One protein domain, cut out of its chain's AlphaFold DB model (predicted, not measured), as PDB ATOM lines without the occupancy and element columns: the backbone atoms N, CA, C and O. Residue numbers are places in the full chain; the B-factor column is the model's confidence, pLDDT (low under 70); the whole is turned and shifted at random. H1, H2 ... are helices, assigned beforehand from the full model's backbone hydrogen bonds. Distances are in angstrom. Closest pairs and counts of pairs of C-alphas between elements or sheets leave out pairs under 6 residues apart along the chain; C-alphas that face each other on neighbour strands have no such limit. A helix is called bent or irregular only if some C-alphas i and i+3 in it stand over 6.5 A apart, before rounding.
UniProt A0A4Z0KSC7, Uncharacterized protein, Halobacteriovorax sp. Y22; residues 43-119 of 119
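Overview. This is residues 43 to 119 of the 119 residues of an uncharacterized protein of Halobacteriovorax sp. Y22 (UniProt A0A4Z0KSC7). A long helix, H3, and a shorter one, H2, meet near their ends as an open L; H1 crosses H2, and its first residues pack on the first half of H3. The last part of H3, residues 110 to 118, sticks out freely with Leu 119 at one end of the long axis, and the loop of residues 59 to 73 makes the opposite end. The printed part has 77 residues with three named helices, in the order H1, H2, H3, and no named strand; the class is all helix. The whole is loose, with a radius of gyration of the C-alphas of 15.6 A, and flat, spanning 53 by 30 by 16 A.

Along the chain. H3, the longest helix, runs from Asn 95, C-alpha at (-24.317, 12.939, 43.799), to Ser 118, C-alpha at (-45.384, 17.916, 71.214), 34.9 A from first to last C-alpha. H1 covers residues 43 to 58 and measures 22.9 A; its first C-alpha, of Tyr 43, is at (-31.004, 22.120, 52.662). H1 is irregular, with C-alphas 54 and 57 8.0 A apart, and has a kink of 37 degrees near residue 52. H2 covers residues 74 to 87 and measures 20.2 A.

Arrangement. H3 touches H1 with residues 98 to 106 alone, and H1 touches H3 with residues 43 to 47 alone. The closest C-alphas are those of Tyr 43 and Met 102, 5.6 A apart. Their lines stand at a shallow tilt of 32 degrees, only just short of steep, and they run opposite ways. H1 touches H2 with residues 47 to 51 alone, against residues 80 to 84 of H2; the closest C-alphas are those of Cys 51 and Cys 83, 6.0 A apart. These two run opposite ways at a steep tilt of 67 degrees, only just short of about perpendicular. H2 and H3 are close but not clearly touching: their closest C-alphas, of Ile 87 and Ser 99, are 6.7 A apart, and their lines are about perpendicular at 89 degrees. In H2 and H3 every O i to N i+4 pair is within hydrogen-bond range; in H1 10 of 12 are.

Size, cuts and confidence. The C-alphas of Ser 66 and Leu 119 are the two farthest apart, at 53.6 A. Without the free residues 110 to 119, the body spans 41 by 25 by 16 A. The link from H1 to H2, 15 residues, is long, and in it residues 59 to 60 pair with residues 69 to 70, parallel. The link from H2 to H3, 7 residues, is short. The printed part has no cut and ends at the chain's last residue. The mean pLDDT of the printed part is 77.9, and residues 86 to 100 are under 70.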
ATOM      1  N   TYR A  43     -30.365  22.901  53.722       73.94
ATOM      2  CA  TYR A  43     -31.004  22.120  52.662       73.94
ATOM      3  C   TYR A  43     -31.144  22.920  51.356       73.94
ATOM      4  O   TYR A  43     -30.869  22.390  50.276       73.94
ATOM      5  N   THR A  44     -31.542  24.192  51.439       74.12
ATOM      6  CA  THR A  44     -31.708  25.034  50.253       74.12
ATOM      7  C   THR A  44     -30.380  25.473  49.654       74.12
ATOM      8  O   THR A  44     -30.264  25.438  48.434       74.12
ATOM      9  N   THR A  45     -29.367  25.839  50.444       78.50
ATOM     10  CA  THR A  45     -28.063  26.241  49.890       78.50
ATOM     11  C   THR A  45     -27.370  25.079  49.189       78.50
ATOM     12  O   THR A  45     -26.996  25.212  48.027       78.50
ATOM     13  N   PHE A  46     -27.300  23.908  49.832       72.56
ATOM     14  CA  PHE A  46     -26.708  22.716  49.221       72.56
ATOM     15  C   PHE A  46     -27.483  22.267  47.973       72.56
ATOM     16  O   PHE A  46     -26.876  21.928  46.960       72.56
ATOM     17  N   GLY A  47     -28.819  22.299  48.013       74.44
ATOM     18  CA  GLY A  47     -29.636  21.936  46.854       74.44
ATOM     19  C   GLY A  47     -29.500  22.907  45.680       74.44
ATOM     20  O   GLY A  47     -29.470  22.472  44.529       74.44
ATOM     21  N   VAL A  48     -29.384  24.213  45.954       81.06
ATOM     22  CA  VAL A  48     -29.150  25.222  44.914       81.06
ATOM     23  C   VAL A  48     -27.792  24.990  44.260       81.06
ATOM     24  O   VAL A  48     -27.747  24.915  43.037       81.06
ATOM     25  N   ASP A  49     -26.718  24.813  45.031       81.19
ATOM     26  CA  ASP A  49     -25.368  24.630  44.482       81.19
ATOM     27  C   ASP A  49     -25.279  23.426  43.535       81.19
ATOM     28  O   ASP A  49     -24.724  23.531  42.438       81.19
ATOM     29  N   GLU A  50     -25.882  22.295  43.903       78.31
ATOM     30  CA  GLU A  50     -25.923  21.113  43.035       78.31
ATOM     31  C   GLU A  50     -26.731  21.351  41.760       78.31
ATOM     32  O   GLU A  50     -26.306  20.985  40.661       78.31
ATOM     33  N   CYS A  51     -27.876  22.026  41.872       80.38
ATOM     34  CA  CYS A  51     -28.644  22.423  40.700       80.38
ATOM     35  C   CYS A  51     -27.839  23.351  39.786       80.38
ATOM     36  O   CYS A  51     -27.824  23.163  38.572       80.38
ATOM     37  N   LEU A  52     -27.123  24.326  40.339       84.69
ATOM     38  CA  LEU A  52     -26.307  25.236  39.542       84.69
ATOM     39  C   LEU A  52     -25.164  24.510  38.832       84.69
ATOM     40  O   LEU A  52     -24.927  24.786  37.656       84.69
ATOM     41  N   LYS A  53     -24.519  23.529  39.475       83.38
ATOM     42  CA  LYS A  53     -23.506  22.683  38.822       83.38
ATOM     43  C   LYS A  53     -24.077  21.925  37.622       83.38
ATOM     44  O   LYS A  53     -23.467  21.936  36.555       83.38
ATOM     45  N   LEU A  54     -25.258  21.316  37.764       81.38
ATOM     46  CA  LEU A  54     -25.899  20.532  36.697       81.38
ATOM     47  C   LEU A  54     -26.337  21.377  35.491       81.38
ATOM     48  O   LEU A  54     -26.363  20.876  34.367       81.38
ATOM     49  N   TYR A  55     -26.698  22.640  35.718       84.62
ATOM     50  CA  TYR A  55     -27.225  23.541  34.690       84.62
ATOM     51  C   TYR A  55     -26.254  24.673  34.317       84.62
ATOM     52  O   TYR A  55     -26.655  25.604  33.621       84.62
ATOM     53  N   ASN A  56     -24.979  24.593  34.716       85.25
ATOM     54  CA  ASN A  56     -23.983  25.657  34.520       85.25
ATOM     55  C   ASN A  56     -23.870  26.118  33.052       85.25
ATOM     56  O   ASN A  56     -23.758  27.302  32.757       85.25
ATOM     57  N   ASN A  57     -23.995  25.192  32.099       86.12
ATOM     58  CA  ASN A  57     -23.960  25.494  30.664       86.12
ATOM     59  C   ASN A  57     -25.217  26.206  30.122       86.12
ATOM     60  O   ASN A  57     -25.177  26.751  29.020       86.12
ATOM     61  N   LYS A  58     -26.325  26.198  30.871       86.44
ATOM     62  CA  LYS A  58     -27.607  26.814  30.497       86.44
ATOM     63  C   LYS A  58     -27.879  28.121  31.228       86.44
ATOM     64  O   LYS A  58     -28.877  28.759  30.922       86.44
ATOM     65  N   ILE A  59     -27.037  28.513  32.180       90.44
ATOM     66  CA  ILE A  59     -27.243  29.700  33.010       90.44
ATOM     67  C   ILE A  59     -26.291  30.810  32.556       90.44
ATOM     68  O   ILE A  59     -25.162  30.555  32.139       90.44
ATOM     69  N   THR A  60     -26.748  32.056  32.618       91.06
ATOM     70  CA  THR A  60     -25.927  33.233  32.327       91.06
ATOM     71  C   THR A  60     -26.237  34.373  33.284       91.06
ATOM     72  O   THR A  60     -27.361  34.527  33.757       91.06
ATOM     73  N   THR A  61     -25.241  35.207  33.562       87.44
ATOM     74  CA  THR A  61     -25.416  36.471  34.289       87.44
ATOM     75  C   THR A  61     -25.660  37.651  33.345       87.44
ATOM     76  O   THR A  61     -26.005  38.740  33.801       87.44
ATOM     77  N   LYS A  62     -25.512  37.454  32.026       86.88
ATOM     78  CA  LYS A  62     -25.671  38.500  31.008       86.88
ATOM     79  C   LYS A  62     -27.041  38.405  30.340       86.88
ATOM     80  O   LYS A  62     -27.459  37.344  29.897       86.88
ATOM     81  N   LYS A  63     -27.717  39.547  30.196       74.81
ATOM     82  CA  LYS A  63     -29.110  39.636  29.719       74.81
ATOM     83  C   LYS A  63     -29.328  39.233  28.243       74.81
ATOM     84  O   LYS A  63     -30.468  39.023  27.857       74.81
ATOM     85  N   ASN A  64     -28.267  39.087  27.441       74.19
ATOM     86  CA  ASN A  64     -28.355  38.966  25.974       74.19
ATOM     87  C   ASN A  64     -27.691  37.698  25.395       74.19
ATOM     88  O   ASN A  64     -27.328  37.680  24.220       74.19
ATOM     89  N   GLU A  65     -27.503  36.639  26.186       77.88
ATOM     90  CA  GLU A  65     -27.015  35.359  25.648       77.88
ATOM     91  C   GLU A  65     -28.200  34.488  25.205       77.88
ATOM     92  O   GLU A  65     -28.931  33.937  26.029       77.88
ATOM     93  N   SER A  66     -28.400  34.383  23.886       79.06
ATOM     94  CA  SER A  66     -29.484  33.593  23.292       79.06
ATOM     95  C   SER A  66     -29.411  32.123  23.722       79.06
ATOM     96  O   SER A  66     -28.343  31.509  23.693       79.06
ATOM     97  N   GLY A  67     -30.550  31.560  24.131       80.75
ATOM     98  CA  GLY A  67     -30.663  30.161  24.554       80.75
ATOM     99  C   GLY A  67     -30.191  29.861  25.983       80.75
ATOM    100  O   GLY A  67     -30.191  28.692  26.372       80.75
ATOM    101  N   LYS A  68     -29.818  30.878  26.774       88.50
ATOM    102  CA  LYS A  68     -29.454  30.722  28.191       88.50
ATOM    103  C   LYS A  68     -30.448  31.404  29.126       88.50
ATOM    104  O   LYS A  68     -31.053  32.419  28.804       88.50
ATOM    105  N   ILE A  69     -30.578  30.836  30.318       88.06
ATOM    106  CA  ILE A  69     -31.435  31.301  31.401       88.06
ATOM    107  C   ILE A  69     -30.678  32.353  32.213       88.06
ATOM    108  O   ILE A  69     -29.614  32.079  32.770       88.06
ATOM    109  N   LEU A  70     -31.244  33.553  32.317       90.81
ATOM    110  CA  LEU A  70     -30.668  34.637  33.110       90.81
ATOM    111  C   LEU A  70     -30.815  34.362  34.615       90.81
ATOM    112  O   LEU A  70     -31.924  34.110  35.089       90.81
ATOM    113  N   VAL A  71     -29.726  34.468  35.381       88.19
ATOM    114  CA  VAL A  71     -29.749  34.355  36.852       88.19
ATOM    115  C   VAL A  71     -30.716  35.380  37.448       88.19
ATOM    116  O   VAL A  71     -30.667  36.563  37.118       88.19
ATOM    117  N   GLY A  72     -31.605  34.924  38.333       83.81
ATOM    118  CA  GLY A  72     -32.614  35.772  38.978       83.81
ATOM    119  C   GLY A  72     -33.868  36.040  38.139       83.81
ATOM    120  O   GLY A  72     -34.784  36.707  38.614       83.81
ATOM    121  N   SER A  73     -33.955  35.505  36.918       89.06
ATOM    122  CA  SER A  73     -35.197  35.525  36.136       89.06
ATOM    123  C   SER A  73     -36.252  34.549  36.694       89.06
ATOM    124  O   SER A  73     -35.911  33.585  37.388       89.06
ATOM    125  N   PRO A  74     -37.543  34.719  36.361       88.31
ATOM    126  CA  PRO A  74     -38.573  33.731  36.694       88.31
ATOM    127  C   PRO A  74     -38.250  32.318  36.177       88.31
ATOM    128  O   PRO A  74     -38.510  31.323  36.853       88.31
ATOM    129  N   GLU A  75     -37.631  32.222  35.000       86.75
ATOM    130  CA  GLU A  75     -37.212  30.957  34.385       86.75
ATOM    131  C   GLU A  75     -36.100  30.273  35.182       86.75
ATOM    132  O   GLU A  75     -36.128  29.054  35.356       86.75
ATOM    133  N   TYR A  76     -35.172  31.052  35.744       87.31
ATOM    134  CA  TYR A  76     -34.148  30.559  36.664       87.31
ATOM    135  C   TYR A  76     -34.767  29.926  37.914       87.31
ATOM    136  O   TYR A  76     -34.426  28.796  38.270       87.31
ATOM    137  N   PHE A  77     -35.739  30.591  38.543       83.88
ATOM    138  CA  PHE A  77     -36.425  30.032  39.712       83.88
ATOM    139  C   PHE A  77     -37.269  28.798  39.368       83.88
ATOM    140  O   PHE A  77     -37.297  27.839  40.142       83.88
ATOM    141  N   LYS A  78     -37.898  28.770  38.186       85.81
ATOM    142  CA  LYS A  78     -38.619  27.591  37.684       85.81
ATOM    143  C   LYS A  78     -37.675  26.403  37.470       85.81
ATOM    144  O   LYS A  78     -37.990  25.291  37.889       85.81
ATOM    145  N   MET A  79     -36.505  26.636  36.874       87.62
ATOM    146  CA  MET A  79     -35.465  25.620  36.693       87.62
ATOM    147  C   MET A  79     -34.977  25.072  38.039       87.62
ATOM    148  O   MET A  79     -34.913  23.852  38.200       87.62
ATOM    149  N   LEU A  80     -34.681  25.942  39.014       82.81
ATOM    150  CA  LEU A  80     -34.301  25.513  40.363       82.81
ATOM    151  C   LEU A  80     -35.397  24.642  40.982       82.81
ATOM    152  O   LEU A  80     -35.122  23.510  41.365       82.81
ATOM    153  N   SER A  81     -36.650  25.104  40.997       79.88
ATOM    154  CA  SER A  81     -37.783  24.342  41.541       79.88
ATOM    155  C   SER A  81     -37.906  22.940  40.922       79.88
ATOM    156  O   SER A  81     -38.011  21.945  41.642       79.88
ATOM    157  N   MET A  82     -37.804  22.836  39.593       82.75
ATOM    158  CA  MET A  82     -37.821  21.547  38.893       82.75
ATOM    159  C   MET A  82     -36.622  20.664  39.251       82.75
ATOM    160  O   MET A  82     -36.753  19.442  39.321       82.75
ATOM    161  N   CYS A  83     -35.448  21.260  39.445       81.50
ATOM    162  CA  CYS A  83     -34.242  20.540  39.819       81.50
ATOM    163  C   CYS A  83     -34.339  19.966  41.242       81.50
ATOM    164  O   CYS A  83     -34.087  18.775  41.429       81.50
ATOM    165  N   PHE A  84     -34.825  20.750  42.208       73.19
ATOM    166  CA  PHE A  84     -35.086  20.284  43.575       73.19
ATOM    167  C   PHE A  84     -36.022  19.071  43.608       73.19
ATOM    168  O   PHE A  84     -35.783  18.129  44.359       73.19
ATOM    169  N   HIS A  85     -37.045  19.045  42.749       71.38
ATOM    170  CA  HIS A  85     -37.970  17.913  42.655       71.38
ATOM    171  C   HIS A  85     -37.351  16.654  42.016       71.38
ATOM    172  O   HIS A  85     -37.850  15.547  42.197       71.38
ATOM    173  N   LYS A  86     -36.267  16.799  41.244       69.69
ATOM    174  CA  LYS A  86     -35.559  15.672  40.613       69.69
ATOM    175  C   LYS A  86     -34.473  15.084  41.512       69.69
ATOM    176  O   LYS A  86     -34.287  13.868  41.486       69.69
ATOM    177  N   ILE A  87     -33.793  15.914  42.309       65.69
ATOM    178  CA  ILE A  87     -32.741  15.485  43.252       65.69
ATOM    179  C   ILE A  87     -33.274  14.459  44.266       65.69
ATOM    180  O   ILE A  87     -32.534  13.579  44.701       65.69
ATOM    181  N   THR A  88     -34.566  14.509  44.595       58.84
ATOM    182  CA  THR A  88     -35.195  13.558  45.521       58.84
ATOM    183  C   THR A  88     -35.391  12.155  44.940       58.84
ATOM    184  O   THR A  88     -35.587  11.222  45.712       58.84
ATOM    185  N   ASN A  89     -35.338  11.975  43.611       56.16
ATOM    186  CA  ASN A  89     -35.854  10.756  42.970       56.16
ATOM    187  C   ASN A  89     -34.787   9.840  42.340       56.16
ATOM    188  O   ASN A  89     -35.091   8.675  42.093       56.16
ATOM    189  N   LYS A  90     -33.560  10.310  42.063       53.78
ATOM    190  CA  LYS A  90     -32.467   9.478  41.507       53.78
ATOM    191  C   LYS A  90     -31.096  10.007  41.943       53.78
ATOM    192  O   LYS A  90     -30.770  11.145  41.624       53.78
ATOM    193  N   CYS A  91     -30.271   9.182  42.596       55.47
ATOM    194  CA  CYS A  91     -28.850   9.480  42.815       55.47
ATOM    195  C   CYS A  91     -27.970   8.365  42.230       55.47
ATOM    196  O   CYS A  91     -28.303   7.189  42.339       55.47
ATOM    197  N   TYR A  92     -26.853   8.746  41.606       51.03
ATOM    198  CA  TYR A  92     -25.790   7.845  41.151       51.03
ATOM    199  C   TYR A  92     -24.435   8.534  41.395       51.03
ATOM    200  O   TYR A  92     -24.307   9.729  41.123       51.03
ATOM    201  N   GLY A  93     -23.431   7.806  41.902       57.03
ATOM    202  CA  GLY A  93     -22.068   8.325  42.123       57.03
ATOM    203  C   GLY A  93     -21.941   9.346  43.268       57.03
ATOM    204  O   GLY A  93     -22.647   9.250  44.271       57.03
ATOM    205  N   GLU A  94     -21.050  10.338  43.126       54.41
ATOM    206  CA  GLU A  94     -20.793  11.398  44.128       54.41
ATOM    207  C   GLU A  94     -22.056  12.197  44.503       54.41
ATOM    208  O   GLU A  94     -22.228  12.603  45.656       54.41
ATOM    209  N   ASN A  95     -23.016  12.302  43.577       59.06
ATOM    210  CA  ASN A  95     -24.317  12.939  43.799       59.06
ATOM    211  C   ASN A  95     -25.156  12.230  44.884       59.06
ATOM    212  O   ASN A  95     -26.054  12.841  45.469       59.06
ATOM    213  N   CYS A  96     -24.870  10.961  45.208       63.75
ATOM    214  CA  CYS A  96     -25.516  10.268  46.325       63.75
ATOM    215  C   CYS A  96     -25.062  10.775  47.693       63.75
ATOM    216  O   CYS A  96     -25.856  10.752  48.632       63.75
ATOM    217  N   ILE A  97     -23.820  11.251  47.830       64.12
ATOM    218  CA  ILE A  97     -23.339  11.813  49.098       64.12
ATOM    219  C   ILE A  97     -24.126  13.087  49.399       64.12
ATOM    220  O   ILE A  97     -24.626  13.256  50.513       64.12
ATOM    221  N   VAL A  98     -24.308  13.941  48.390       65.25
ATOM    222  CA  VAL A  98     -25.065  15.185  48.540       65.25
ATOM    223  C   VAL A  98     -26.553  14.911  48.738       65.25
ATOM    224  O   VAL A  98     -27.135  15.449  49.677       65.25
ATOM    225  N   SER A  99     -27.144  13.994  47.964       65.75
ATOM    226  CA  SER A  99     -28.533  13.550  48.155       65.75
ATOM    227  C   SER A  99     -28.773  13.026  49.577       65.75
ATOM    228  O   SER A  99     -29.668  13.508  50.263       65.75
ATOM    229  N   ARG A 100     -27.901  12.152  50.098       69.81
ATOM    230  CA  ARG A 100     -27.984  11.626  51.472       69.81
ATOM    231  C   ARG A 100     -27.815  12.720  52.528       69.81
ATOM    232  O   ARG A 100     -28.494  12.709  53.554       69.81
ATOM    233  N   SER A 101     -26.928  13.679  52.276       71.69
ATOM    234  CA  SER A 101     -26.708  14.850  53.130       71.69
ATOM    235  C   SER A 101     -27.943  15.764  53.164       71.69
ATOM    236  O   SER A 101     -28.324  16.262  54.224       71.69
ATOM    237  N   MET A 102     -28.612  15.960  52.026       72.81
ATOM    238  CA  MET A 102     -29.869  16.707  51.923       72.81
ATOM    239  C   MET A 102     -31.035  15.962  52.584       72.81
ATOM    240  O   MET A 102     -31.774  16.572  53.358       72.81
ATOM    241  N   SER A 103     -31.161  14.648  52.371       74.69
ATOM    242  CA  SER A 103     -32.165  13.803  53.031       74.69
ATOM    243  C   SER A 103     -32.045  13.869  54.550       74.69
ATOM    244  O   SER A 103     -33.038  14.118  55.225       74.69
ATOM    245  N   LYS A 104     -30.824  13.778  55.093       78.81
ATOM    246  CA  LYS A 104     -30.581  13.904  56.538       78.81
ATOM    247  C   LYS A 104     -31.025  15.263  57.098       78.81
ATOM    248  O   LYS A 104     -31.503  15.351  58.225       78.81
ATOM    249  N   ARG A 105     -30.893  16.346  56.324       78.19
ATOM    250  CA  ARG A 105     -31.376  17.676  56.737       78.19
ATOM    251  C   ARG A 105     -32.898  17.755  56.752       78.19
ATOM    252  O   ARG A 105     -33.447  18.326  57.689       78.19
ATOM    253  N   LEU A 106     -33.576  17.144  55.780       79.06
ATOM    254  CA  LEU A 106     -35.037  17.017  55.800       79.06
ATOM    255  C   LEU A 106     -35.520  16.155  56.973       79.06
ATOM    256  O   LEU A 106     -36.482  16.524  57.641       79.06
ATOM    257  N   GLU A 107     -34.830  15.055  57.277       83.62
ATOM    258  CA  GLU A 107     -35.099  14.239  58.468       83.62
ATOM    259  C   GLU A 107     -34.965  15.063  59.753       83.62
ATOM    260  O   GLU A 107     -35.854  15.017  60.602       83.62
ATOM    261  N   ASN A 108     -33.918  15.885  59.872       82.44
ATOM    262  CA  ASN A 108     -33.748  16.786  61.012       82.44
ATOM    263  C   ASN A 108     -34.874  17.829  61.108       82.44
ATOM    264  O   ASN A 108     -35.347  18.110  62.208       82.44
ATOM    265  N   VAL A 109     -35.338  18.388  59.982       83.12
ATOM    266  CA  VAL A 109     -36.505  19.291  59.961       83.12
ATOM    267  C   VAL A 109     -37.753  18.567  60.466       83.12
ATOM    268  O   VAL A 109     -38.425  19.077  61.359       83.12
ATOM    269  N   ASN A 110     -38.028  17.363  59.959       83.38
ATOM    270  CA  ASN A 110     -39.175  16.554  60.376       83.38
ATOM    271  C   ASN A 110     -39.106  16.187  61.866       83.38
ATOM    272  O   ASN A 110     -40.113  16.245  62.573       83.38
ATOM    273  N   HIS A 111     -37.912  15.851  62.359       87.69
ATOM    274  CA  HIS A 111     -37.676  15.569  63.769       87.69
ATOM    275  C   HIS A 111     -37.968  16.796  64.641       87.69
ATOM    276  O   HIS A 111     -38.727  16.701  65.606       87.69
ATOM    277  N   VAL A 112     -37.446  17.969  64.275       84.62
ATOM    278  CA  VAL A 112     -37.716  19.216  65.003       84.62
ATOM    279  C   VAL A 112     -39.204  19.584  64.962       84.62
ATOM    280  O   VAL A 112     -39.755  19.980  65.989       84.62
ATOM    281  N   ASP A 113     -39.879  19.390  63.828       84.00
ATOM    282  CA  ASP A 113     -41.323  19.620  63.700       84.00
ATOM    283  C   ASP A 113     -42.138  18.683  64.601       84.00
ATOM    284  O   ASP A 113     -43.132  19.112  65.190       84.00
ATOM    285  N   SER A 114     -41.709  17.428  64.767       88.44
ATOM    286  CA  SER A 114     -42.349  16.497  65.705       88.44
ATOM    287  C   SER A 114     -42.237  16.971  67.158       88.44
ATOM    288  O   SER A 114     -43.224  16.942  67.892       88.44
ATOM    289  N   ILE A 115     -41.072  17.502  67.549       85.88
ATOM    290  CA  ILE A 115     -40.846  18.031  68.897       85.88
ATOM    291  C   ILE A 115     -41.690  19.285  69.124       85.88
ATOM    292  O   ILE A 115     -42.357  19.394  70.150       85.88
ATOM    293  N   LEU A 116     -41.705  20.213  68.165       81.88
ATOM    294  CA  LEU A 116     -42.493  21.444  68.256       81.88
ATOM    295  C   LEU A 116     -43.996  21.176  68.375       81.88
ATOM    296  O   LEU A 116     -44.668  21.898  69.098       81.88
ATOM    297  N   LYS A 117     -44.518  20.138  67.710       84.75
ATOM    298  CA  LYS A 117     -45.925  19.717  67.845       84.75
ATOM    299  C   LYS A 117     -46.246  19.096  69.208       84.75
ATOM    300  O   LYS A 117     -47.412  19.059  69.584       84.75
ATOM    301  N   SER A 118     -45.238  18.574  69.907       79.88
ATOM    302  CA  SER A 118     -45.384  17.916  71.214       79.88
ATOM    303  C   SER A 118     -45.207  18.849  72.423       79.88
ATOM    304  O   SER A 118     -45.429  18.408  73.549       79.88
ATOM    305  N   LEU A 119     -44.777  20.099  72.199       73.75
ATOM    306  CA  LEU A 119     -44.538  21.136  73.218       73.75
ATOM    307  C   LEU A 119     -45.746  22.056  73.380       73.75
ATOM    308  O   LEU A 119     -46.058  22.391  74.543       73.75
TER     309      LEU A 119